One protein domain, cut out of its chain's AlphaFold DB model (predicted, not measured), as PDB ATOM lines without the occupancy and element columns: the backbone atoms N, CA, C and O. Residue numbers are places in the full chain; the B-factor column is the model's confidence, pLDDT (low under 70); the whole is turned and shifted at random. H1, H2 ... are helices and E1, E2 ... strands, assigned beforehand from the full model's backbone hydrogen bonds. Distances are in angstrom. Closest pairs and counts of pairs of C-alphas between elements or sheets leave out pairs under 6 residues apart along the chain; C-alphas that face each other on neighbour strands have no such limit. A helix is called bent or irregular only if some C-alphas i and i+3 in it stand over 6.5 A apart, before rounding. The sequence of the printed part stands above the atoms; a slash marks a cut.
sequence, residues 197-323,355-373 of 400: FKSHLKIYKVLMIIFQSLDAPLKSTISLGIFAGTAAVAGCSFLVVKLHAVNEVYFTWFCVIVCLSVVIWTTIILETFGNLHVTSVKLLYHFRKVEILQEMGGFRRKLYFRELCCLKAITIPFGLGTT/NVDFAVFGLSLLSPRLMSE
ATOM      1  N   PHE A 197     -40.200 -64.237 -25.989       72.38
ATOM      2  CA  PHE A 197     -40.345 -62.988 -26.745       72.38
ATOM      3  C   PHE A 197     -40.162 -61.665 -25.976       72.38
ATOM      4  O   PHE A 197     -39.621 -60.691 -26.501       72.38
ATOM      5  N   LYS A 198     -40.648 -61.592 -24.733       78.25
ATOM      6  CA  LYS A 198     -40.776 -60.322 -23.997       78.25
ATOM      7  C   LYS A 198     -39.413 -59.715 -23.637       78.25
ATOM      8  O   LYS A 198     -39.281 -58.493 -23.581       78.25
ATOM      9  N   SER A 199     -38.401 -60.563 -23.428       76.94
ATOM     10  CA  SER A 199     -37.033 -60.126 -23.124       76.94
ATOM     11  C   SER A 199     -36.380 -59.446 -24.332       76.94
ATOM     12  O   SER A 199     -35.811 -58.362 -24.206       76.94
ATOM     13  N   HIS A 200     -36.576 -60.008 -25.528       72.69
ATOM     14  CA  HIS A 200     -36.048 -59.470 -26.783       72.69
ATOM     15  C   HIS A 200     -36.512 -58.033 -27.034       72.69
ATOM     16  O   HIS A 200     -35.727 -57.149 -27.374       72.69
ATOM     17  N   LEU A 201     -37.805 -57.778 -26.835       77.06
ATOM     18  CA  LEU A 201     -38.390 -56.457 -27.041       77.06
ATOM     19  C   LEU A 201     -37.855 -55.423 -26.052       77.06
ATOM     20  O   LEU A 201     -37.671 -54.262 -26.411       77.06
ATOM     21  N   LYS A 202     -37.566 -55.846 -24.817       82.88
ATOM     22  CA  LYS A 202     -36.960 -54.981 -23.802       82.88
ATOM     23  C   LYS A 202     -35.538 -54.583 -24.199       82.88
ATOM     24  O   LYS A 202     -35.206 -53.405 -24.126       82.88
ATOM     25  N   ILE A 203     -34.736 -55.537 -24.670       78.06
ATOM     26  CA  ILE A 203     -33.353 -55.292 -25.108       78.06
ATOM     27  C   ILE A 203     -33.338 -54.381 -26.331       78.06
ATOM     28  O   ILE A 203     -32.605 -53.397 -26.357       78.06
ATOM     29  N   TYR A 204     -34.223 -54.634 -27.294       76.62
ATOM     30  CA  TYR A 204     -34.371 -53.774 -28.458       76.62
ATOM     31  C   TYR A 204     -34.765 -52.336 -28.066       76.62
ATOM     32  O   TYR A 204     -34.181 -51.373 -28.561       76.62
ATOM     33  N   LYS A 205     -35.728 -52.168 -27.145       83.06
ATOM     34  CA  LYS A 205     -36.124 -50.841 -26.634       83.06
ATOM     35  C   LYS A 205     -34.951 -50.113 -25.972       83.06
ATOM     36  O   LYS A 205     -34.771 -48.927 -26.221       83.06
ATOM     37  N   VAL A 206     -34.134 -50.815 -25.186       82.88
ATOM     38  CA  VAL A 206     -32.915 -50.250 -24.577       82.88
ATOM     39  C   VAL A 206     -31.926 -49.818 -25.661       82.88
ATOM     40  O   VAL A 206     -31.408 -48.707 -25.606       82.88
ATOM     41  N   LEU A 207     -31.727 -50.648 -26.687       77.12
ATOM     42  CA  LEU A 207     -30.853 -50.340 -27.814       77.12
ATOM     43  C   LEU A 207     -31.261 -49.048 -28.527       77.12
ATOM     44  O   LEU A 207     -30.432 -48.174 -28.769       77.12
ATOM     45  N   MET A 208     -32.557 -48.925 -28.820       79.75
ATOM     46  CA  MET A 208     -33.159 -47.736 -29.419       79.75
ATOM     47  C   MET A 208     -32.927 -46.490 -28.574       79.75
ATOM     48  O   MET A 208     -32.529 -45.466 -29.118       79.75
ATOM     49  N   ILE A 209     -33.143 -46.576 -27.258       83.56
ATOM     50  CA  ILE A 209     -32.916 -45.450 -26.344       83.56
ATOM     51  C   ILE A 209     -31.451 -45.014 -26.401       83.56
ATOM     52  O   ILE A 209     -31.176 -43.818 -26.475       83.56
ATOM     53  N   ILE A 210     -30.508 -45.960 -26.434       79.81
ATOM     54  CA  ILE A 210     -29.085 -45.618 -26.486       79.81
ATOM     55  C   ILE A 210     -28.731 -44.976 -27.831       79.81
ATOM     56  O   ILE A 210     -28.107 -43.916 -27.850       79.81
ATOM     57  N   PHE A 211     -29.191 -45.528 -28.953       75.56
ATOM     58  CA  PHE A 211     -28.977 -44.898 -30.258       75.56
ATOM     59  C   PHE A 211     -29.612 -43.509 -30.355       75.56
ATOM     60  O   PHE A 211     -28.994 -42.586 -30.882       75.56
ATOM     61  N   GLN A 212     -30.806 -43.330 -29.796       81.81
ATOM     62  CA  GLN A 212     -31.478 -42.036 -29.739       81.81
ATOM     63  C   GLN A 212     -30.723 -41.039 -28.846       81.81
ATOM     64  O   GLN A 212     -30.663 -39.857 -29.173       81.81
ATOM     65  N   SER A 213     -30.096 -41.509 -27.763       78.94
ATOM     66  CA  SER A 213     -29.243 -40.677 -26.906       78.94
ATOM     67  C   SER A 213     -27.929 -40.270 -27.581       78.94
ATOM     68  O   SER A 213     -27.421 -39.188 -27.303       78.94
ATOM     69  N   LEU A 214     -27.407 -41.097 -28.497       75.12
ATOM     70  CA  LEU A 214     -26.192 -40.818 -29.268       75.12
ATOM     71  C   LEU A 214     -26.448 -39.916 -30.484       75.12
ATOM     72  O   LEU A 214     -25.543 -39.207 -30.917       75.12
ATOM     73  N   ASP A 215     -27.669 -39.896 -31.015       79.00
ATOM     74  CA  ASP A 215     -28.030 -39.091 -32.187       79.00
ATOM     75  C   ASP A 215     -27.802 -37.584 -31.954       79.00
ATOM     76  O   ASP A 215     -27.236 -36.896 -32.805       79.00
ATOM     77  N   ALA A 216     -28.165 -37.067 -30.775       78.69
ATOM     78  CA  ALA A 216     -27.966 -35.660 -30.419       78.69
ATOM     79  C   ALA A 216     -26.477 -35.232 -30.346       78.69
ATOM     80  O   ALA A 216     -26.104 -34.283 -31.046       78.69
ATOM     81  N   PRO A 217     -25.597 -35.897 -29.566       73.94
ATOM     82  CA  PRO A 217     -24.183 -35.534 -29.497       73.94
ATOM     83  C   PRO A 217     -23.446 -35.797 -30.813       73.94
ATOM     84  O   PRO A 217     -22.575 -35.005 -31.175       73.94
ATOM     85  N   LEU A 218     -23.809 -36.842 -31.571       74.88
ATOM     86  CA  LEU A 218     -23.227 -37.084 -32.895       74.88
ATOM     87  C   LEU A 218     -23.561 -35.943 -33.856       74.88
ATOM     88  O   LEU A 218     -22.652 -35.385 -34.464       74.88
ATOM     89  N   LYS A 219     -24.830 -35.522 -33.941       78.81
ATOM     90  CA  LYS A 219     -25.229 -34.374 -34.771       78.81
ATOM     91  C   LYS A 219     -24.495 -33.098 -34.388       78.81
ATOM     92  O   LYS A 219     -23.986 -32.411 -35.269       78.81
ATOM     93  N   SER A 220     -24.415 -32.803 -33.089       77.06
ATOM     94  CA  SER A 220     -23.691 -31.629 -32.598       77.06
ATOM     95  C   SER A 220     -22.216 -31.687 -33.004       77.06
ATOM     96  O   SER A 220     -21.726 -30.748 -33.624       77.06
ATOM     97  N   THR A 221     -21.550 -32.822 -32.781       75.94
ATOM     98  CA  THR A 221     -20.129 -33.009 -33.109       75.94
ATOM     99  C   THR A 221     -19.864 -32.895 -34.609       75.94
ATOM    100  O   THR A 221     -18.933 -32.203 -35.013       75.94
ATOM    101  N   ILE A 222     -20.700 -33.516 -35.447       76.00
ATOM    102  CA  ILE A 222     -20.588 -33.425 -36.911       76.00
ATOM    103  C   ILE A 222     -20.791 -31.981 -37.366       76.00
ATOM    104  O   ILE A 222     -19.987 -31.462 -38.133       76.00
ATOM    105  N   SER A 223     -21.845 -31.315 -36.882       77.38
ATOM    106  CA  SER A 223     -22.142 -29.932 -37.269       77.38
ATOM    107  C   SER A 223     -21.024 -28.972 -36.862       77.38
ATOM    108  O   SER A 223     -20.626 -28.125 -37.659       77.38
ATOM    109  N   LEU A 224     -20.459 -29.160 -35.664       76.06
ATOM    110  CA  LEU A 224     -19.329 -28.392 -35.165       76.06
ATOM    111  C   LEU A 224     -18.075 -28.660 -36.002       76.06
ATOM    112  O   LEU A 224     -17.377 -27.715 -36.352       76.06
ATOM    113  N   GLY A 225     -17.818 -29.919 -36.365       75.62
ATOM    114  CA  GLY A 225     -16.706 -30.302 -37.236       75.62
ATOM    115  C   GLY A 225     -16.806 -29.673 -38.627       75.62
ATOM    116  O   GLY A 225     -15.838 -29.085 -39.102       75.62
ATOM    117  N   ILE A 226     -17.987 -29.710 -39.253       77.38
ATOM    118  CA  ILE A 226     -18.233 -29.076 -40.560       77.38
ATOM    119  C   ILE A 226     -18.077 -27.554 -40.462       77.38
ATOM    120  O   ILE A 226     -17.444 -26.943 -41.325       77.38
ATOM    121  N   PHE A 227     -18.632 -26.932 -39.418       77.00
ATOM    122  CA  PHE A 227     -18.517 -25.490 -39.206       77.00
ATOM    123  C   PHE A 227     -17.063 -25.069 -38.979       77.00
ATOM    124  O   PHE A 227     -16.592 -24.138 -39.627       77.00
ATOM    125  N   ALA A 228     -16.327 -25.788 -38.126       74.81
ATOM    126  CA  ALA A 228     -14.911 -25.548 -37.878       74.81
ATOM    127  C   ALA A 228     -14.073 -25.737 -39.150       74.81
ATOM    128  O   ALA A 228     -13.243 -24.886 -39.459       74.81
ATOM    129  N   GLY A 229     -14.332 -26.794 -39.927       73.75
ATOM    130  CA  GLY A 229     -13.675 -27.030 -41.213       73.75
ATOM    131  C   GLY A 229     -13.948 -25.911 -42.217       73.75
ATOM    132  O   GLY A 229     -13.026 -25.403 -42.845       73.75
ATOM    133  N   THR A 230     -15.197 -25.454 -42.313       76.94
ATOM    134  CA  THR A 230     -15.591 -24.373 -43.230       76.94
ATOM    135  C   THR A 230     -14.998 -23.032 -42.799       76.94
ATOM    136  O   THR A 230     -14.492 -22.291 -43.635       76.94
ATOM    137  N   ALA A 231     -15.003 -22.728 -41.498       74.19
ATOM    138  CA  ALA A 231     -14.367 -21.536 -40.945       74.19
ATOM    139  C   ALA A 231     -12.847 -21.555 -41.164       74.19
ATOM    140  O   ALA A 231     -12.271 -20.531 -41.530       74.19
ATOM    141  N   ALA A 232     -12.203 -22.716 -41.006       73.50
ATOM    142  CA  ALA A 232     -10.783 -22.890 -41.288       73.50
ATOM    143  C   ALA A 232     -10.475 -22.665 -42.773       73.50
ATOM    144  O   ALA A 232      -9.579 -21.886 -43.088       73.50
ATOM    145  N   VAL A 233     -11.244 -23.272 -43.685       74.31
ATOM    146  CA  VAL A 233     -11.080 -23.079 -45.135       74.31
ATOM    147  C   VAL A 233     -11.321 -21.619 -45.518       74.31
ATOM    148  O   VAL A 233     -10.475 -21.035 -46.183       74.31
ATOM    149  N   ALA A 234     -12.400 -20.990 -45.044       77.12
ATOM    150  CA  ALA A 234     -12.697 -19.584 -45.322       77.12
ATOM    151  C   ALA A 234     -11.616 -18.637 -44.773       77.12
ATOM    152  O   ALA A 234     -11.204 -17.700 -45.459       77.12
ATOM    153  N   GLY A 235     -11.119 -18.899 -43.560       73.12
ATOM    154  CA  GLY A 235     -10.001 -18.169 -42.965       73.12
ATOM    155  C   GLY A 235      -8.718 -18.326 -43.781       73.12
ATOM    156  O   GLY A 235      -8.048 -17.334 -44.066       73.12
ATOM    157  N   CYS A 236      -8.415 -19.545 -44.236       70.62
ATOM    158  CA  CYS A 236      -7.282 -19.808 -45.118       70.62
ATOM    159  C   CYS A 236      -7.445 -19.090 -46.461       70.62
ATOM    160  O   CYS A 236      -6.524 -18.399 -46.877       70.62
ATOM    161  N   SER A 237      -8.616 -19.147 -47.100       74.06
ATOM    162  CA  SER A 237      -8.895 -18.427 -48.348       74.06
ATOM    163  C   SER A 237      -8.747 -16.914 -48.186       74.06
ATOM    164  O   SER A 237      -8.155 -16.265 -49.046       74.06
ATOM    165  N   PHE A 238      -9.224 -16.337 -47.079       73.81
ATOM    166  CA  PHE A 238      -9.037 -14.916 -46.788       73.81
ATOM    167  C   PHE A 238      -7.555 -14.557 -46.634       73.81
ATOM    168  O   PHE A 238      -7.100 -13.560 -47.203       73.81
ATOM    169  N   LEU A 239      -6.797 -15.379 -45.899       69.31
ATOM    170  CA  LEU A 239      -5.356 -15.206 -45.750       69.31
ATOM    171  C   LEU A 239      -4.655 -15.302 -47.103       69.31
ATOM    172  O   LEU A 239      -3.864 -14.417 -47.413       69.31
ATOM    173  N   VAL A 240      -4.998 -16.282 -47.943       73.62
ATOM    174  CA  VAL A 240      -4.469 -16.370 -49.309       73.62
ATOM    175  C   VAL A 240      -4.772 -15.086 -50.062       73.62
ATOM    176  O   VAL A 240      -3.836 -14.415 -50.456       73.62
ATOM    177  N   VAL A 241      -6.029 -14.662 -50.196       74.69
ATOM    178  CA  VAL A 241      -6.375 -13.470 -50.995       74.69
ATOM    179  C   VAL A 241      -5.632 -12.214 -50.525       74.69
ATOM    180  O   VAL A 241      -5.226 -11.394 -51.348       74.69
ATOM    181  N   LYS A 242      -5.428 -12.041 -49.213       74.38
ATOM    182  CA  LYS A 242      -4.741 -10.860 -48.668       74.38
ATOM    183  C   LYS A 242      -3.218 -10.949 -48.696       74.38
ATOM    184  O   LYS A 242      -2.575  -9.910 -48.825       74.38
ATOM    185  N   LEU A 243      -2.644 -12.142 -48.572       66.44
ATOM    186  CA  LEU A 243      -1.197 -12.352 -48.472       66.44
ATOM    187  C   LEU A 243      -0.568 -12.934 -49.748       66.44
ATOM    188  O   LEU A 243       0.657 -13.005 -49.836       66.44
ATOM    189  N   HIS A 244      -1.371 -13.275 -50.759       74.88
ATOM    190  CA  HIS A 244      -0.915 -13.828 -52.039       74.88
ATOM    191  C   HIS A 244       0.121 -12.930 -52.718       74.88
ATOM    192  O   HIS A 244       1.094 -13.422 -53.277       74.88
ATOM    193  N   ALA A 245      -0.047 -11.608 -52.612       73.44
ATOM    194  CA  ALA A 245       0.883 -10.635 -53.185       73.44
ATOM    195  C   ALA A 245       2.295 -10.699 -52.574       73.44
ATOM    196  O   ALA A 245       3.239 -10.188 -53.167       73.44
ATOM    197  N   VAL A 246       2.441 -11.291 -51.384       68.50
ATOM    198  CA  VAL A 246       3.713 -11.360 -50.659       68.50
ATOM    199  C   VAL A 246       4.426 -12.689 -50.908       68.50
ATOM    200  O   VAL A 246       5.650 -12.695 -51.008       68.50
ATOM    201  N   ASN A 247       3.698 -13.812 -50.993       70.56
ATOM    202  CA  ASN A 247       4.312 -15.137 -51.154       70.56
ATOM    203  C   ASN A 247       3.356 -16.187 -51.767       70.56
ATOM    204  O   ASN A 247       2.889 -17.102 -51.088       70.56
ATOM    205  N   GLU A 248       3.061 -16.053 -53.062       76.56
ATOM    206  CA  GLU A 248       2.128 -16.906 -53.821       76.56
ATOM    207  C   GLU A 248       2.377 -18.416 -53.647       76.56
ATOM    208  O   GLU A 248       1.451 -19.175 -53.347       76.56
ATOM    209  N   VAL A 249       3.632 -18.862 -53.763       75.56
ATOM    210  CA  VAL A 249       3.976 -20.295 -53.754       75.56
ATOM    211  C   VAL A 249       3.676 -20.939 -52.397       75.56
ATOM    212  O   VAL A 249       3.073 -22.010 -52.339       75.56
ATOM    213  N   TYR A 250       4.054 -20.282 -51.298       71.19
ATOM    214  CA  TYR A 250       3.864 -20.826 -49.951       71.19
ATOM    215  C   TYR A 250       2.381 -20.934 -49.581       71.19
ATOM    216  O   TYR A 250       1.923 -21.978 -49.114       71.19
ATOM    217  N   PHE A 251       1.621 -19.865 -49.825       72.50
ATOM    218  CA  PHE A 251       0.197 -19.824 -49.503       72.50
ATOM    219  C   PHE A 251      -0.610 -20.835 -50.321       72.50
ATOM    220  O   PHE A 251      -1.554 -21.428 -49.796       72.50
ATOM    221  N   THR A 252      -0.196 -21.099 -51.563       77.25
ATOM    222  CA  THR A 252      -0.800 -22.142 -52.401       77.25
ATOM    223  C   THR A 252      -0.573 -23.529 -51.803       77.25
ATOM    224  O   THR A 252      -1.538 -24.258 -51.578       77.25
ATOM    225  N   TRP A 253       0.673 -23.880 -51.461       76.75
ATOM    226  CA  TRP A 253       0.985 -25.167 -50.825       76.75
ATOM    227  C   TRP A 253       0.265 -25.355 -49.492       76.75
ATOM    228  O   TRP A 253      -0.301 -26.418 -49.239       76.75
ATOM    229  N   PHE A 254       0.238 -24.316 -48.657       73.75
ATOM    230  CA  PHE A 254      -0.479 -24.345 -47.388       73.75
ATOM    231  C   PHE A 254      -1.974 -24.618 -47.590       73.75
ATOM    232  O   PHE A 254      -2.525 -25.516 -46.953       73.75
ATOM    233  N   CYS A 255      -2.624 -23.914 -48.520       77.06
ATOM    234  CA  CYS A 255      -4.030 -24.158 -48.826       77.06
ATOM    235  C   CYS A 255      -4.286 -25.557 -49.379       77.06
ATOM    236  O   CYS A 255      -5.255 -26.186 -48.969       77.06
ATOM    237  N   VAL A 256      -3.414 -26.076 -50.248       79.56
ATOM    238  CA  VAL A 256      -3.527 -27.455 -50.745       79.56
ATOM    239  C   VAL A 256      -3.481 -28.449 -49.583       79.56
ATOM    240  O   VAL A 256      -4.343 -29.321 -49.502       79.56
ATOM    241  N   ILE A 257      -2.543 -28.292 -48.644       77.50
ATOM    242  CA  ILE A 257      -2.430 -29.167 -47.466       77.50
ATOM    243  C   ILE A 257      -3.680 -29.067 -46.584       77.50
ATOM    244  O   ILE A 257      -4.232 -30.095 -46.189       77.50
ATOM    245  N   VAL A 258      -4.162 -27.852 -46.302       76.38
ATOM    246  CA  VAL A 258      -5.377 -27.647 -45.500       76.38
ATOM    247  C   VAL A 258      -6.586 -28.285 -46.187       76.38
ATOM    248  O   VAL A 258      -7.302 -29.058 -45.552       76.38
ATOM    249  N   CYS A 259      -6.783 -28.056 -47.485       78.56
ATOM    250  CA  CYS A 259      -7.873 -28.662 -48.246       78.56
ATOM    251  C   CYS A 259      -7.793 -30.192 -48.251       78.56
ATOM    252  O   CYS A 259      -8.792 -30.845 -47.954       78.56
ATOM    253  N   LEU A 260      -6.617 -30.772 -48.509       81.81
ATOM    254  CA  LEU A 260      -6.413 -32.221 -48.448       81.81
ATOM    255  C   LEU A 260      -6.727 -32.773 -47.055       81.81
ATOM    256  O   LEU A 260      -7.413 -33.786 -46.942       81.81
ATOM    257  N   SER A 261      -6.292 -32.090 -45.994       77.38
ATOM    258  CA  SER A 261      -6.558 -32.520 -44.618       77.38
ATOM    259  C   SER A 261      -8.053 -32.522 -44.287       77.38
ATOM    260  O   SER A 261      -8.555 -33.493 -43.723       77.38
ATOM    261  N   VAL A 262      -8.791 -31.488 -44.709       78.50
ATOM    262  CA  VAL A 262     -10.244 -31.392 -44.518       78.50
ATOM    263  C   VAL A 262     -10.966 -32.476 -45.314       78.50
ATOM    264  O   VAL A 262     -11.880 -33.105 -44.781       78.50
ATOM    265  N   VAL A 263     -10.546 -32.743 -46.555       80.44
ATOM    266  CA  VAL A 263     -11.122 -33.810 -47.388       80.44
ATOM    267  C   VAL A 263     -10.895 -35.175 -46.745       80.44
ATOM    268  O   VAL A 263     -11.865 -35.888 -46.511       80.44
ATOM    269  N   ILE A 264      -9.653 -35.516 -46.386       80.25
ATOM    270  CA  ILE A 264      -9.321 -36.796 -45.739       80.25
ATOM    271  C   ILE A 264     -10.133 -36.971 -44.455       80.25
ATOM    272  O   ILE A 264     -10.720 -38.029 -44.228       80.25
ATOM    273  N   TRP A 265     -10.214 -35.927 -43.628       78.38
ATOM    274  CA  TRP A 265     -10.957 -35.992 -42.377       78.38
ATOM    275  C   TRP A 265     -12.455 -36.199 -42.609       78.38
ATOM    276  O   TRP A 265     -13.067 -37.058 -41.974       78.38
ATOM    277  N   THR A 266     -13.032 -35.471 -43.564       78.19
ATOM    278  CA  THR A 266     -14.444 -35.611 -43.937       78.19
ATOM    279  C   THR A 266     -14.731 -37.012 -44.476       78.19
ATOM    280  O   THR A 266     -15.740 -37.605 -44.099       78.19
ATOM    281  N   THR A 267     -13.824 -37.585 -45.273       82.19
ATOM    282  CA  THR A 267     -13.929 -38.959 -45.789       82.19
ATOM    283  C   THR A 267     -13.914 -39.991 -44.665       82.19
ATOM    284  O   THR A 267     -14.812 -40.826 -44.612       82.19
ATOM    285  N   ILE A 268     -12.967 -39.907 -43.722       78.75
ATOM    286  CA  ILE A 268     -12.890 -40.833 -42.575       78.75
ATOM    287  C   ILE A 268     -14.174 -40.763 -41.739       78.75
ATOM    288  O   ILE A 268     -14.722 -41.788 -41.324       78.75
ATOM    289  N   ILE A 269     -14.673 -39.548 -41.500       77.88
ATOM    290  CA  ILE A 269     -15.918 -39.326 -40.766       77.88
ATOM    291  C   ILE A 269     -17.093 -39.976 -41.515       77.88
ATOM    292  O   ILE A 269     -17.839 -40.755 -40.920       77.88
ATOM    293  N   LEU A 270     -17.240 -39.699 -42.815       80.31
ATOM    294  CA  LEU A 270     -18.305 -40.250 -43.660       80.31
ATOM    295  C   LEU A 270     -18.266 -41.780 -43.723       80.31
ATOM    296  O   LEU A 270     -19.307 -42.410 -43.564       80.31
ATOM    297  N   GLU A 271     -17.089 -42.381 -43.890       81.62
ATOM    298  CA  GLU A 271     -16.919 -43.836 -43.932       81.62
ATOM    299  C   GLU A 271     -17.307 -44.484 -42.597       81.62
ATOM    300  O   GLU A 271     -18.046 -45.472 -42.561       81.62
ATOM    301  N   THR A 272     -16.890 -43.881 -41.480       76.69
ATOM    302  CA  THR A 272     -17.261 -44.352 -40.137       76.69
ATOM    303  C   THR A 272     -18.780 -44.317 -39.946       76.69
ATOM    304  O   THR A 272     -19.367 -45.266 -39.418       76.69
ATOM    305  N   PHE A 273     -19.444 -43.262 -40.428       77.25
ATOM    306  CA  PHE A 273     -20.904 -43.172 -40.397       77.25
ATOM    307  C   PHE A 273     -21.598 -44.137 -41.360       77.25
ATOM    308  O   PHE A 273     -22.635 -44.701 -41.006       77.25
ATOM    309  N   GLY A 274     -21.038 -44.357 -42.550       81.81
ATOM    310  CA  GLY A 274     -21.536 -45.339 -43.509       81.81
ATOM    311  C   GLY A 274     -21.528 -46.745 -42.915       81.81
ATOM    312  O   GLY A 274     -22.553 -47.429 -42.914       81.81
ATOM    313  N   ASN A 275     -20.413 -47.133 -42.293       80.12
ATOM    314  CA  ASN A 275     -20.279 -48.414 -41.603       80.12
ATOM    315  C   ASN A 275     -21.245 -48.543 -40.417       80.12
ATOM    316  O   ASN A 275     -21.854 -49.601 -40.231       80.12
ATOM    317  N   LEU A 276     -21.451 -47.468 -39.647       74.94
ATOM    318  CA  LEU A 276     -22.458 -47.414 -38.581       74.94
ATOM    319  C   LEU A 276     -23.872 -47.661 -39.134       74.94
ATOM    320  O   LEU A 276     -24.612 -48.480 -38.585       74.94
ATOM    321  N   HIS A 277     -24.233 -47.002 -40.238       82.38
ATOM    322  CA  HIS A 277     -25.536 -47.169 -40.876       82.38
ATOM    323  C   HIS A 277     -25.736 -48.604 -41.385       82.38
ATOM    324  O   HIS A 277     -26.717 -49.245 -41.004       82.38
ATOM    325  N   VAL A 278     -24.791 -49.147 -42.159       82.25
ATOM    326  CA  VAL A 278     -24.860 -50.525 -42.684       82.25
ATOM    327  C   VAL A 278     -24.971 -51.541 -41.549       82.25
ATOM    328  O   VAL A 278     -25.811 -52.440 -41.606       82.25
ATOM    329  N   THR A 279     -24.190 -51.373 -40.479       79.00
ATOM    330  CA  THR A 279     -24.251 -52.250 -39.301       79.00
ATOM    331  C   THR A 279     -25.614 -52.161 -38.615       79.00
ATOM    332  O   THR A 279     -26.197 -53.190 -38.276       79.00
ATOM    333  N   SER A 280     -26.173 -50.954 -38.475       77.44
ATOM    334  CA  SER A 280     -27.503 -50.760 -37.887       77.44
ATOM    335  C   SER A 280     -28.615 -51.412 -38.719       77.44
ATOM    336  O   SER A 280     -29.496 -52.069 -38.162       77.44
ATOM    337  N   VAL A 281     -28.546 -51.313 -40.053       82.06
ATOM    338  CA  VAL A 281     -29.505 -51.940 -40.973       82.06
ATOM    339  C   VAL A 281     -29.363 -53.457 -40.945       82.06
ATOM    340  O   VAL A 281     -30.372 -54.154 -40.867       82.06
ATOM    341  N   LYS A 282     -28.130 -53.980 -40.953       82.88
ATOM    342  CA  LYS A 282     -27.862 -55.422 -40.865       82.88
ATOM    343  C   LYS A 282     -28.424 -56.006 -39.572       82.88
ATOM    344  O   LYS A 282     -29.063 -57.052 -39.615       82.88
ATOM    345  N   LEU A 283     -28.259 -55.303 -38.455       77.50
ATOM    346  CA  LEU A 283     -28.797 -55.689 -37.153       77.50
ATOM    347  C   LEU A 283     -30.338 -55.660 -37.144       77.50
ATOM    348  O   LEU A 283     -30.978 -56.609 -36.691       77.50
ATOM    349  N   LEU A 284     -30.950 -54.635 -37.746       79.44
ATOM    350  CA  LEU A 284     -32.408 -54.544 -37.903       79.44
ATOM    351  C   LEU A 284     -32.971 -55.651 -38.813       79.44
ATOM    352  O   LEU A 284     -34.023 -56.225 -38.536       79.44
ATOM    353  N   TYR A 285     -32.259 -55.965 -39.896       83.31
ATOM    354  CA  TYR A 285     -32.608 -57.040 -40.817       83.31
ATOM    355  C   TYR A 285     -32.460 -58.407 -40.153       83.31
ATOM    356  O   TYR A 285     -33.334 -59.256 -40.326       83.31
ATOM    357  N   HIS A 286     -31.418 -58.600 -39.339       78.56
ATOM    358  CA  HIS A 286     -31.234 -59.812 -38.552       78.56
ATOM    359  C   HIS A 286     -32.455 -60.055 -37.664       78.56
ATOM    360  O   HIS A 286     -33.066 -61.114 -37.760       78.56
ATOM    361  N   PHE A 287     -32.914 -59.032 -36.931       75.38
ATOM    362  CA  PHE A 287     -34.133 -59.102 -36.116       75.38
ATOM    363  C   PHE A 287     -35.426 -59.352 -36.901       75.38
ATOM    364  O   PHE A 287     -36.397 -59.869 -36.343       75.38
ATOM    365  N   ARG A 288     -35.456 -59.004 -38.191       79.62
ATOM    366  CA  ARG A 288     -36.604 -59.244 -39.073       79.62
ATOM    367  C   ARG A 288     -36.600 -60.647 -39.680       79.62
ATOM    368  O   ARG A 288     -37.673 -61.179 -39.956       79.62
ATOM    369  N   LYS A 289     -35.416 -61.223 -39.909       76.31
ATOM    370  CA  LYS A 289     -35.230 -62.522 -40.573       76.31
ATOM    371  C   LYS A 289     -35.285 -63.710 -39.609       76.31
ATOM    372  O   LYS A 289     -35.307 -64.845 -40.067       76.31
ATOM    373  N   VAL A 290     -35.310 -63.471 -38.300       66.69
ATOM    374  CA  VAL A 290     -35.166 -64.545 -37.314       66.69
ATOM    375  C   VAL A 290     -36.251 -65.619 -37.474       66.69
ATOM    376  O   VAL A 290     -37.444 -65.328 -37.374       66.69
ATOM    377  N   GLU A 291     -35.818 -66.869 -37.655       67.50
ATOM    378  CA  GLU A 291     -36.637 -68.097 -37.664       67.50
ATOM    379  C   GLU A 291     -37.529 -68.238 -36.423       67.50
ATOM    380  O   GLU A 291     -38.573 -68.873 -36.481       67.50
ATOM    381  N   ILE A 292     -37.201 -67.533 -35.339       64.31
ATOM    382  CA  ILE A 292     -37.994 -67.398 -34.108       64.31
ATOM    383  C   ILE A 292     -39.436 -66.910 -34.384       64.31
ATOM    384  O   ILE A 292     -40.349 -67.138 -33.592       64.31
ATOM    385  N   LEU A 293     -39.685 -66.268 -35.530       70.88
ATOM    386  CA  LEU A 293     -41.028 -65.906 -35.988       70.88
ATOM    387  C   LEU A 293     -41.884 -67.092 -36.468       70.88
ATOM    388  O   LEU A 293     -43.105 -66.936 -36.545       70.88
ATOM    389  N   GLN A 294     -41.285 -68.236 -36.818       78.25
ATOM    390  CA  GLN A 294     -42.020 -69.446 -37.206       78.25
ATOM    391  C   GLN A 294     -42.680 -70.126 -36.004       78.25
ATOM    392  O   GLN A 294     -43.791 -70.627 -36.146       78.25
ATOM    393  N   GLU A 295     -42.067 -70.071 -34.820       80.12
ATOM    394  CA  GLU A 295     -42.622 -70.682 -33.602       80.12
ATOM    395  C   GLU A 295     -43.675 -69.807 -32.901       80.12
ATOM    396  O   GLU A 295     -44.393 -70.255 -32.006       80.12
ATOM    397  N   MET A 296     -43.816 -68.537 -33.298       78.00
ATOM    398  CA  MET A 296     -44.810 -67.648 -32.700       78.00
ATOM    399  C   MET A 296     -46.199 -67.838 -33.303       78.00
ATOM    400  O   MET A 296     -46.413 -67.645 -34.500       78.00
ATOM    401  N   GLY A 297     -47.190 -68.060 -32.433       88.31
ATOM    402  CA  GLY A 297     -48.603 -68.015 -32.808       88.31
ATOM    403  C   GLY A 297     -48.979 -66.714 -33.536       88.31
ATOM    404  O   GLY A 297     -48.487 -65.627 -33.204       88.31
ATOM    405  N   GLY A 298     -49.879 -66.817 -34.521       90.38
ATOM    406  CA  GLY A 298     -50.164 -65.755 -35.499       90.38
ATOM    407  C   GLY A 298     -50.489 -64.380 -34.899       90.38
ATOM    408  O   GLY A 298     -50.052 -63.356 -35.428       90.38
ATOM    409  N   PHE A 299     -51.176 -64.335 -33.752       89.06
ATOM    410  CA  PHE A 299     -51.485 -63.079 -33.062       89.06
ATOM    411  C   PHE A 299     -50.231 -62.375 -32.512       89.06
ATOM    412  O   PHE A 299     -50.042 -61.180 -32.746       89.06
ATOM    413  N   ARG A 300     -49.329 -63.110 -31.840       84.75
ATOM    414  CA  ARG A 300     -48.073 -62.548 -31.303       84.75
ATOM    415  C   ARG A 300     -47.149 -62.095 -32.422       84.75
ATOM    416  O   ARG A 300     -46.575 -61.015 -32.335       84.75
ATOM    417  N   ARG A 301     -47.085 -62.871 -33.506       86.62
ATOM    418  CA  ARG A 301     -46.348 -62.513 -34.721       86.62
ATOM    419  C   ARG A 301     -46.831 -61.187 -35.312       86.62
ATOM    420  O   ARG A 301     -46.011 -60.334 -35.641       86.62
ATOM    421  N   LYS A 302     -48.149 -60.977 -35.410       88.56
ATOM    422  CA  LYS A 302     -48.723 -59.720 -35.920       88.56
ATOM    423  C   LYS A 302     -48.403 -58.533 -35.008       88.56
ATOM    424  O   LYS A 302     -48.077 -57.457 -35.507       88.56
ATOM    425  N   LEU A 303     -48.457 -58.730 -33.689       87.94
ATOM    426  CA  LEU A 303     -48.135 -57.692 -32.706       87.94
ATOM    427  C   LEU A 303     -46.641 -57.331 -32.731       87.94
ATOM    428  O   LEU A 303     -46.308 -56.147 -32.767       87.94
ATOM    429  N   TYR A 304     -45.759 -58.330 -32.853       84.50
ATOM    430  CA  TYR A 304     -44.324 -58.113 -33.038       84.50
ATOM    431  C   TYR A 304     -44.023 -57.338 -34.311       84.50
ATOM    432  O   TYR A 304     -43.339 -56.328 -34.249       84.50
ATOM    433  N   PHE A 305     -44.566 -57.760 -35.459       84.75
ATOM    434  CA  PHE A 305     -44.353 -57.042 -36.716       84.75
ATOM    435  C   PHE A 305     -44.873 -55.608 -36.656       84.75
ATOM    436  O   PHE A 305     -44.270 -54.729 -37.262       84.75
ATOM    437  N   ARG A 306     -45.958 -55.349 -35.919       86.69
ATOM    438  CA  ARG A 306     -46.458 -53.988 -35.721       86.69
ATOM    439  C   ARG A 306     -45.461 -53.140 -34.932       86.69
ATOM    440  O   ARG A 306     -45.139 -52.049 -35.386       86.69
ATOM    441  N   GLU A 307     -44.933 -53.644 -33.814       84.44
ATOM    442  CA  GLU A 307     -43.888 -52.937 -33.057       84.44
ATOM    443  C   GLU A 307     -42.593 -52.793 -33.874       84.44
ATOM    444  O   GLU A 307     -42.006 -51.716 -33.886       84.44
ATOM    445  N   LEU A 308     -42.188 -53.818 -34.627       81.12
ATOM    446  CA  LEU A 308     -40.971 -53.814 -35.444       81.12
ATOM    447  C   LEU A 308     -41.070 -52.903 -36.673       81.12
ATOM    448  O   LEU A 308     -40.087 -52.283 -37.054       81.12
ATOM    449  N   CYS A 309     -42.255 -52.749 -37.262       81.56
ATOM    450  CA  CYS A 309     -42.497 -51.753 -38.310       81.56
ATOM    451  C   CYS A 309     -42.528 -50.319 -37.764       81.56
ATOM    452  O   CYS A 309     -42.214 -49.385 -38.500       81.56
ATOM    453  N   CYS A 310     -42.889 -50.124 -36.492       80.56
ATOM    454  CA  CYS A 310     -42.771 -48.819 -35.838       80.56
ATOM    455  C   CYS A 310     -41.309 -48.438 -35.560       80.56
ATOM    456  O   CYS A 310     -41.014 -47.267 -35.321       80.56
ATOM    457  N   LEU A 311     -40.392 -49.406 -35.609       74.56
ATOM    458  CA  LEU A 311     -38.975 -49.187 -35.381       74.56
ATOM    459  C   LEU A 311     -38.323 -48.675 -36.657       74.56
ATOM    460  O   LEU A 311     -38.050 -49.395 -37.617       74.56
ATOM    461  N   LYS A 312     -38.118 -47.364 -36.669       73.81
ATOM    462  CA  LYS A 312     -37.479 -46.668 -37.771       73.81
ATOM    463  C   LYS A 312     -35.982 -46.962 -37.728       73.81
ATOM    464  O   LYS A 312     -35.352 -46.766 -36.692       73.81
ATOM    465  N   ALA A 313     -35.419 -47.395 -38.856       71.69
ATOM    466  CA  ALA A 313     -33.971 -47.441 -39.018       71.69
ATOM    467  C   ALA A 313     -33.375 -46.076 -38.647       71.69
ATOM    468  O   ALA A 313     -33.994 -45.035 -38.903       71.69
ATOM    469  N   ILE A 314     -32.196 -46.089 -38.029       67.06
ATOM    470  CA  ILE A 314     -31.513 -44.876 -37.589       67.06
ATOM    471  C   ILE A 314     -31.072 -44.124 -38.839       67.06
ATOM    472  O   ILE A 314     -30.007 -44.353 -39.404       67.06
ATOM    473  N   THR A 315     -31.937 -43.236 -39.313       67.38
ATOM    474  CA  THR A 315     -31.610 -42.325 -40.398       67.38
ATOM    475  C   THR A 315     -30.882 -41.154 -39.773       67.38
ATOM    476  O   THR A 315     -31.538 -40.277 -39.213       67.38
ATOM    477  N   ILE A 316     -29.554 -41.145 -39.847       63.91
ATOM    478  CA  ILE A 316     -28.750 -39.975 -39.489       63.91
ATOM    479  C   ILE A 316     -29.033 -38.929 -40.574       63.91
ATOM    480  O   ILE A 316     -28.669 -39.143 -41.731       63.91
ATOM    481  N   PRO A 317     -29.762 -37.837 -40.277       62.75
ATOM    482  CA  PRO A 317     -29.984 -36.812 -41.273       62.75
ATOM    483  C   PRO A 317     -28.669 -36.052 -41.452       62.75
ATOM    484  O   PRO A 317     -28.270 -35.280 -40.584       62.75
ATOM    485  N   PHE A 318     -28.008 -36.262 -42.586       62.47
ATOM    486  CA  PHE A 318     -26.937 -35.383 -43.032       62.47
ATOM    487  C   PHE A 318     -27.581 -34.099 -43.566       62.47
ATOM    488  O   PHE A 318     -28.167 -34.062 -44.650       62.47
ATOM    489  N   GLY A 319     -27.576 -33.065 -42.729       57.22
ATOM    490  CA  GLY A 319     -28.244 -31.796 -42.982       57.22
ATOM    491  C   GLY A 319     -27.692 -30.698 -42.084       57.22
ATOM    492  O   GLY A 319     -27.460 -30.943 -40.901       57.22
ATOM    493  N   LEU A 320     -27.487 -29.500 -42.630       51.53
ATOM    494  CA  LEU A 320     -27.122 -28.316 -41.853       51.53
ATOM    495  C   LEU A 320     -28.389 -27.459 -41.710       51.53
ATOM    496  O   LEU A 320     -28.811 -26.791 -42.646       51.53
ATOM    497  N   GLY A 321     -29.049 -27.519 -40.549       64.44
ATOM    498  CA  GLY A 321     -30.329 -26.832 -40.330       64.44
ATOM    499  C   GLY A 321     -31.523 -27.542 -40.986       64.44
ATOM    500  O   GLY A 321     -31.678 -28.757 -40.866       64.44
ATOM    501  N   THR A 322     -32.410 -26.786 -41.641       63.28
ATOM    502  CA  THR A 322     -33.610 -27.324 -42.313       63.28
ATOM    503  C   THR A 322     -33.301 -28.008 -43.648       63.28
ATOM    504  O   THR A 322     -34.141 -28.751 -44.161       63.28
ATOM    505  N   THR A 323     -32.101 -27.813 -44.203       51.78
ATOM    506  CA  THR A 323     -31.683 -28.429 -45.465       51.78
ATOM    507  C   THR A 323     -31.150 -29.842 -45.212       51.78
ATOM    508  O   THR A 323     -30.182 -30.061 -44.486       51.78
ATOM    509  N   ASN A 355     -20.862 -36.901 -53.779       39.28
ATOM    510  CA  ASN A 355     -20.946 -36.030 -54.934       39.28
ATOM    511  C   ASN A 355     -19.667 -35.174 -54.993       39.28
ATOM    512  O   ASN A 355     -19.447 -34.295 -54.152       39.28
ATOM    513  N   VAL A 356     -18.797 -35.506 -55.952       41.59
ATOM    514  CA  VAL A 356     -17.449 -34.944 -56.139       41.59
ATOM    515  C   VAL A 356     -17.520 -33.423 -56.324       41.59
ATOM    516  O   VAL A 356     -16.551 -32.717 -56.061       41.59
ATOM    517  N   ASP A 357     -18.712 -32.912 -56.630       39.44
ATOM    518  CA  ASP A 357     -19.101 -31.509 -56.644       39.44
ATOM    519  C   ASP A 357     -18.641 -30.706 -55.424       39.44
ATOM    520  O   ASP A 357     -18.276 -29.555 -55.602       39.44
ATOM    521  N   PHE A 358     -18.582 -31.249 -54.199       42.59
ATOM    522  CA  PHE A 358     -18.131 -30.453 -53.039       42.59
ATOM    523  C   PHE A 358     -16.606 -30.243 -53.023       42.59
ATOM    524  O   PHE A 358     -16.122 -29.150 -52.720       42.59
ATOM    525  N   ALA A 359     -15.843 -31.273 -53.405       42.88
ATOM    526  CA  ALA A 359     -14.396 -31.169 -53.593       42.88
ATOM    527  C   ALA A 359     -14.069 -30.316 -54.828       42.88
ATOM    528  O   ALA A 359     -13.172 -29.477 -54.778       42.88
ATOM    529  N   VAL A 360     -14.853 -30.462 -55.901       48.94
ATOM    530  CA  VAL A 360     -14.761 -29.645 -57.116       48.94
ATOM    531  C   VAL A 360     -15.125 -28.196 -56.822       48.94
ATOM    532  O   VAL A 360     -14.434 -27.320 -57.318       48.94
ATOM    533  N   PHE A 361     -16.113 -27.897 -55.976       45.97
ATOM    534  CA  PHE A 361     -16.466 -26.522 -55.602       45.97
ATOM    535  C   PHE A 361     -15.345 -25.849 -54.796       45.97
ATOM    536  O   PHE A 361     -15.004 -24.695 -55.054       45.97
ATOM    537  N   GLY A 362     -14.704 -26.588 -53.882       49.09
ATOM    538  CA  GLY A 362     -13.503 -26.127 -53.176       49.09
ATOM    539  C   GLY A 362     -12.308 -25.894 -54.111       49.09
ATOM    540  O   GLY A 362     -11.650 -24.860 -54.025       49.09
ATOM    541  N   LEU A 363     -12.067 -26.807 -55.058       48.09
ATOM    542  CA  LEU A 363     -11.035 -26.674 -56.099       48.09
ATOM    543  C   LEU A 363     -11.340 -25.548 -57.103       48.09
ATOM    544  O   LEU A 363     -10.426 -24.871 -57.567       48.09
ATOM    545  N   SER A 364     -12.617 -25.289 -57.389       47.56
ATOM    546  CA  SER A 364     -13.075 -24.200 -58.263       47.56
ATOM    547  C   SER A 364     -12.786 -22.827 -57.655       47.56
ATOM    548  O   SER A 364     -12.507 -21.879 -58.385       47.56
ATOM    549  N   LEU A 365     -12.812 -22.718 -56.322       48.62
ATOM    550  CA  LEU A 365     -12.458 -21.499 -55.585       48.62
ATOM    551  C   LEU A 365     -10.940 -21.250 -55.513       48.62
ATOM    552  O   LEU A 365     -10.523 -20.128 -55.237       48.62
ATOM    553  N   LEU A 366     -10.113 -22.267 -55.776       46.06
ATOM    554  CA  LEU A 366      -8.647 -22.195 -55.700       46.06
ATOM    555  C   LEU A 366      -7.967 -21.737 -56.999       46.06
ATOM    556  O   LEU A 366      -6.763 -21.497 -56.985       46.06
ATOM    557  N   SER A 367      -8.705 -21.568 -58.104       48.38
ATOM    558  CA  SER A 367      -8.162 -21.041 -59.365       48.38
ATOM    559  C   SER A 367      -8.725 -19.647 -59.678       48.38
ATOM    560  O   SER A 367      -9.655 -19.510 -60.479       48.38
ATOM    561  N   PRO A 368      -8.171 -18.573 -59.081       52.66
ATOM    562  CA  PRO A 368      -8.584 -17.206 -59.395       52.66
ATOM    563  C   PRO A 368      -8.389 -16.850 -60.881       52.66
ATOM    564  O   PRO A 368      -9.132 -16.020 -61.403       52.66
ATOM    565  N   ARG A 369      -7.470 -17.525 -61.598       48.88
ATOM    566  CA  ARG A 369      -7.297 -17.379 -63.057       48.88
ATOM    567  C   ARG A 369      -8.546 -17.772 -63.852       48.88
ATOM    568  O   ARG A 369      -8.953 -17.012 -64.722       48.88
ATOM    569  N   LEU A 370      -9.205 -18.880 -63.504       51.25
ATOM    570  CA  LEU A 370     -10.427 -19.320 -64.194       51.25
ATOM    571  C   LEU A 370     -11.635 -18.428 -63.879       51.25
ATOM    572  O   LEU A 370     -12.539 -18.288 -64.704       51.25
ATOM    573  N   MET A 371     -11.656 -17.798 -62.701       45.34
ATOM    574  CA  MET A 371     -12.710 -16.849 -62.338       45.34
ATOM    575  C   MET A 371     -12.522 -15.491 -63.034       45.34
ATOM    576  O   MET A 371     -13.509 -14.892 -63.458       45.34
ATOM    577  N   SER A 372     -11.273 -15.038 -63.217       48.47
ATOM    578  CA  SER A 372     -10.949 -13.826 -63.984       48.47
ATOM    579  C   SER A 372     -11.243 -13.998 -65.479       48.47
ATOM    580  O   SER A 372     -11.909 -13.141 -66.057       48.47
ATOM    581  N   GLU A 373     -10.864 -15.132 -66.086       49.25
ATOM    582  CA  GLU A 373     -11.203 -15.438 -67.489       49.25
ATOM    583  C   GLU A 373     -12.720 -15.544 -67.711       49.25
ATOM    584  O   GLU A 373     -13.233 -15.050 -68.713       49.25
TER     585      GLU A 373
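What this domain is: This is residues 197 to 323 and 355 to 373 of the 400 residues of an uncharacterized protein of Folsomia candida (UniProt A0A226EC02). One long helix folds back on itself into two arms, H1a and H1b, that make a rod's length; short H2 lies near the ends away from the fold, H3 beside H1b nearer the fold. The printed part has 146 residues, mostly helix, in order H1, H2, E1, H3, H4. It is extended, radius of gyration of the C-alphas 23.5 A, spanning 78 by 26 by 24 A.

Where its parts are: H1, residues 197 to 289, assigned as one helix by its hydrogen bonds, is bent: C-alphas 246 and 249 are 9.5 A apart. H1a, 197 to 246, runs 72.0 A from (-40.345, -62.988, -26.745) and is irregular, C-alphas 242 and 245 being 7.2 A apart; H1b, 249 to 289, runs 59.1 A. H2 is 298 to 310, E1 318 to 320, H3 357 to 365, H4 368 to 373, ending at (-11.203, -15.438, -67.489).

How they stand to each other: H1a, with residues 229 to 244 alone, touches H1b at a shallow tilt of 12 degrees, opposite ways; the closest C-alphas, Val 240 and Phe 251, are 5.8 A apart. H2 and H3 are each close but not clearly touching H1b, closest C-alphas Leu 308 and Arg 288 at 7.9 A, Ala 359 and Val 263 at 7.5 A. H3 and H4 meet only through their link. E1 pairs with no named strand. Each O i to N i+4 pair is within hydrogen-bond range in H1b, H2, H3 and H4; in H1a, 42 of 46.

The domain as a whole: Residues 324 to 354 are not printed; C-alphas 323 and 355 are 16.2 A apart. Of the links printed whole, none is long. pLDDT is under 70 in 35 residues, among them 314 to 323 and 355 to 373.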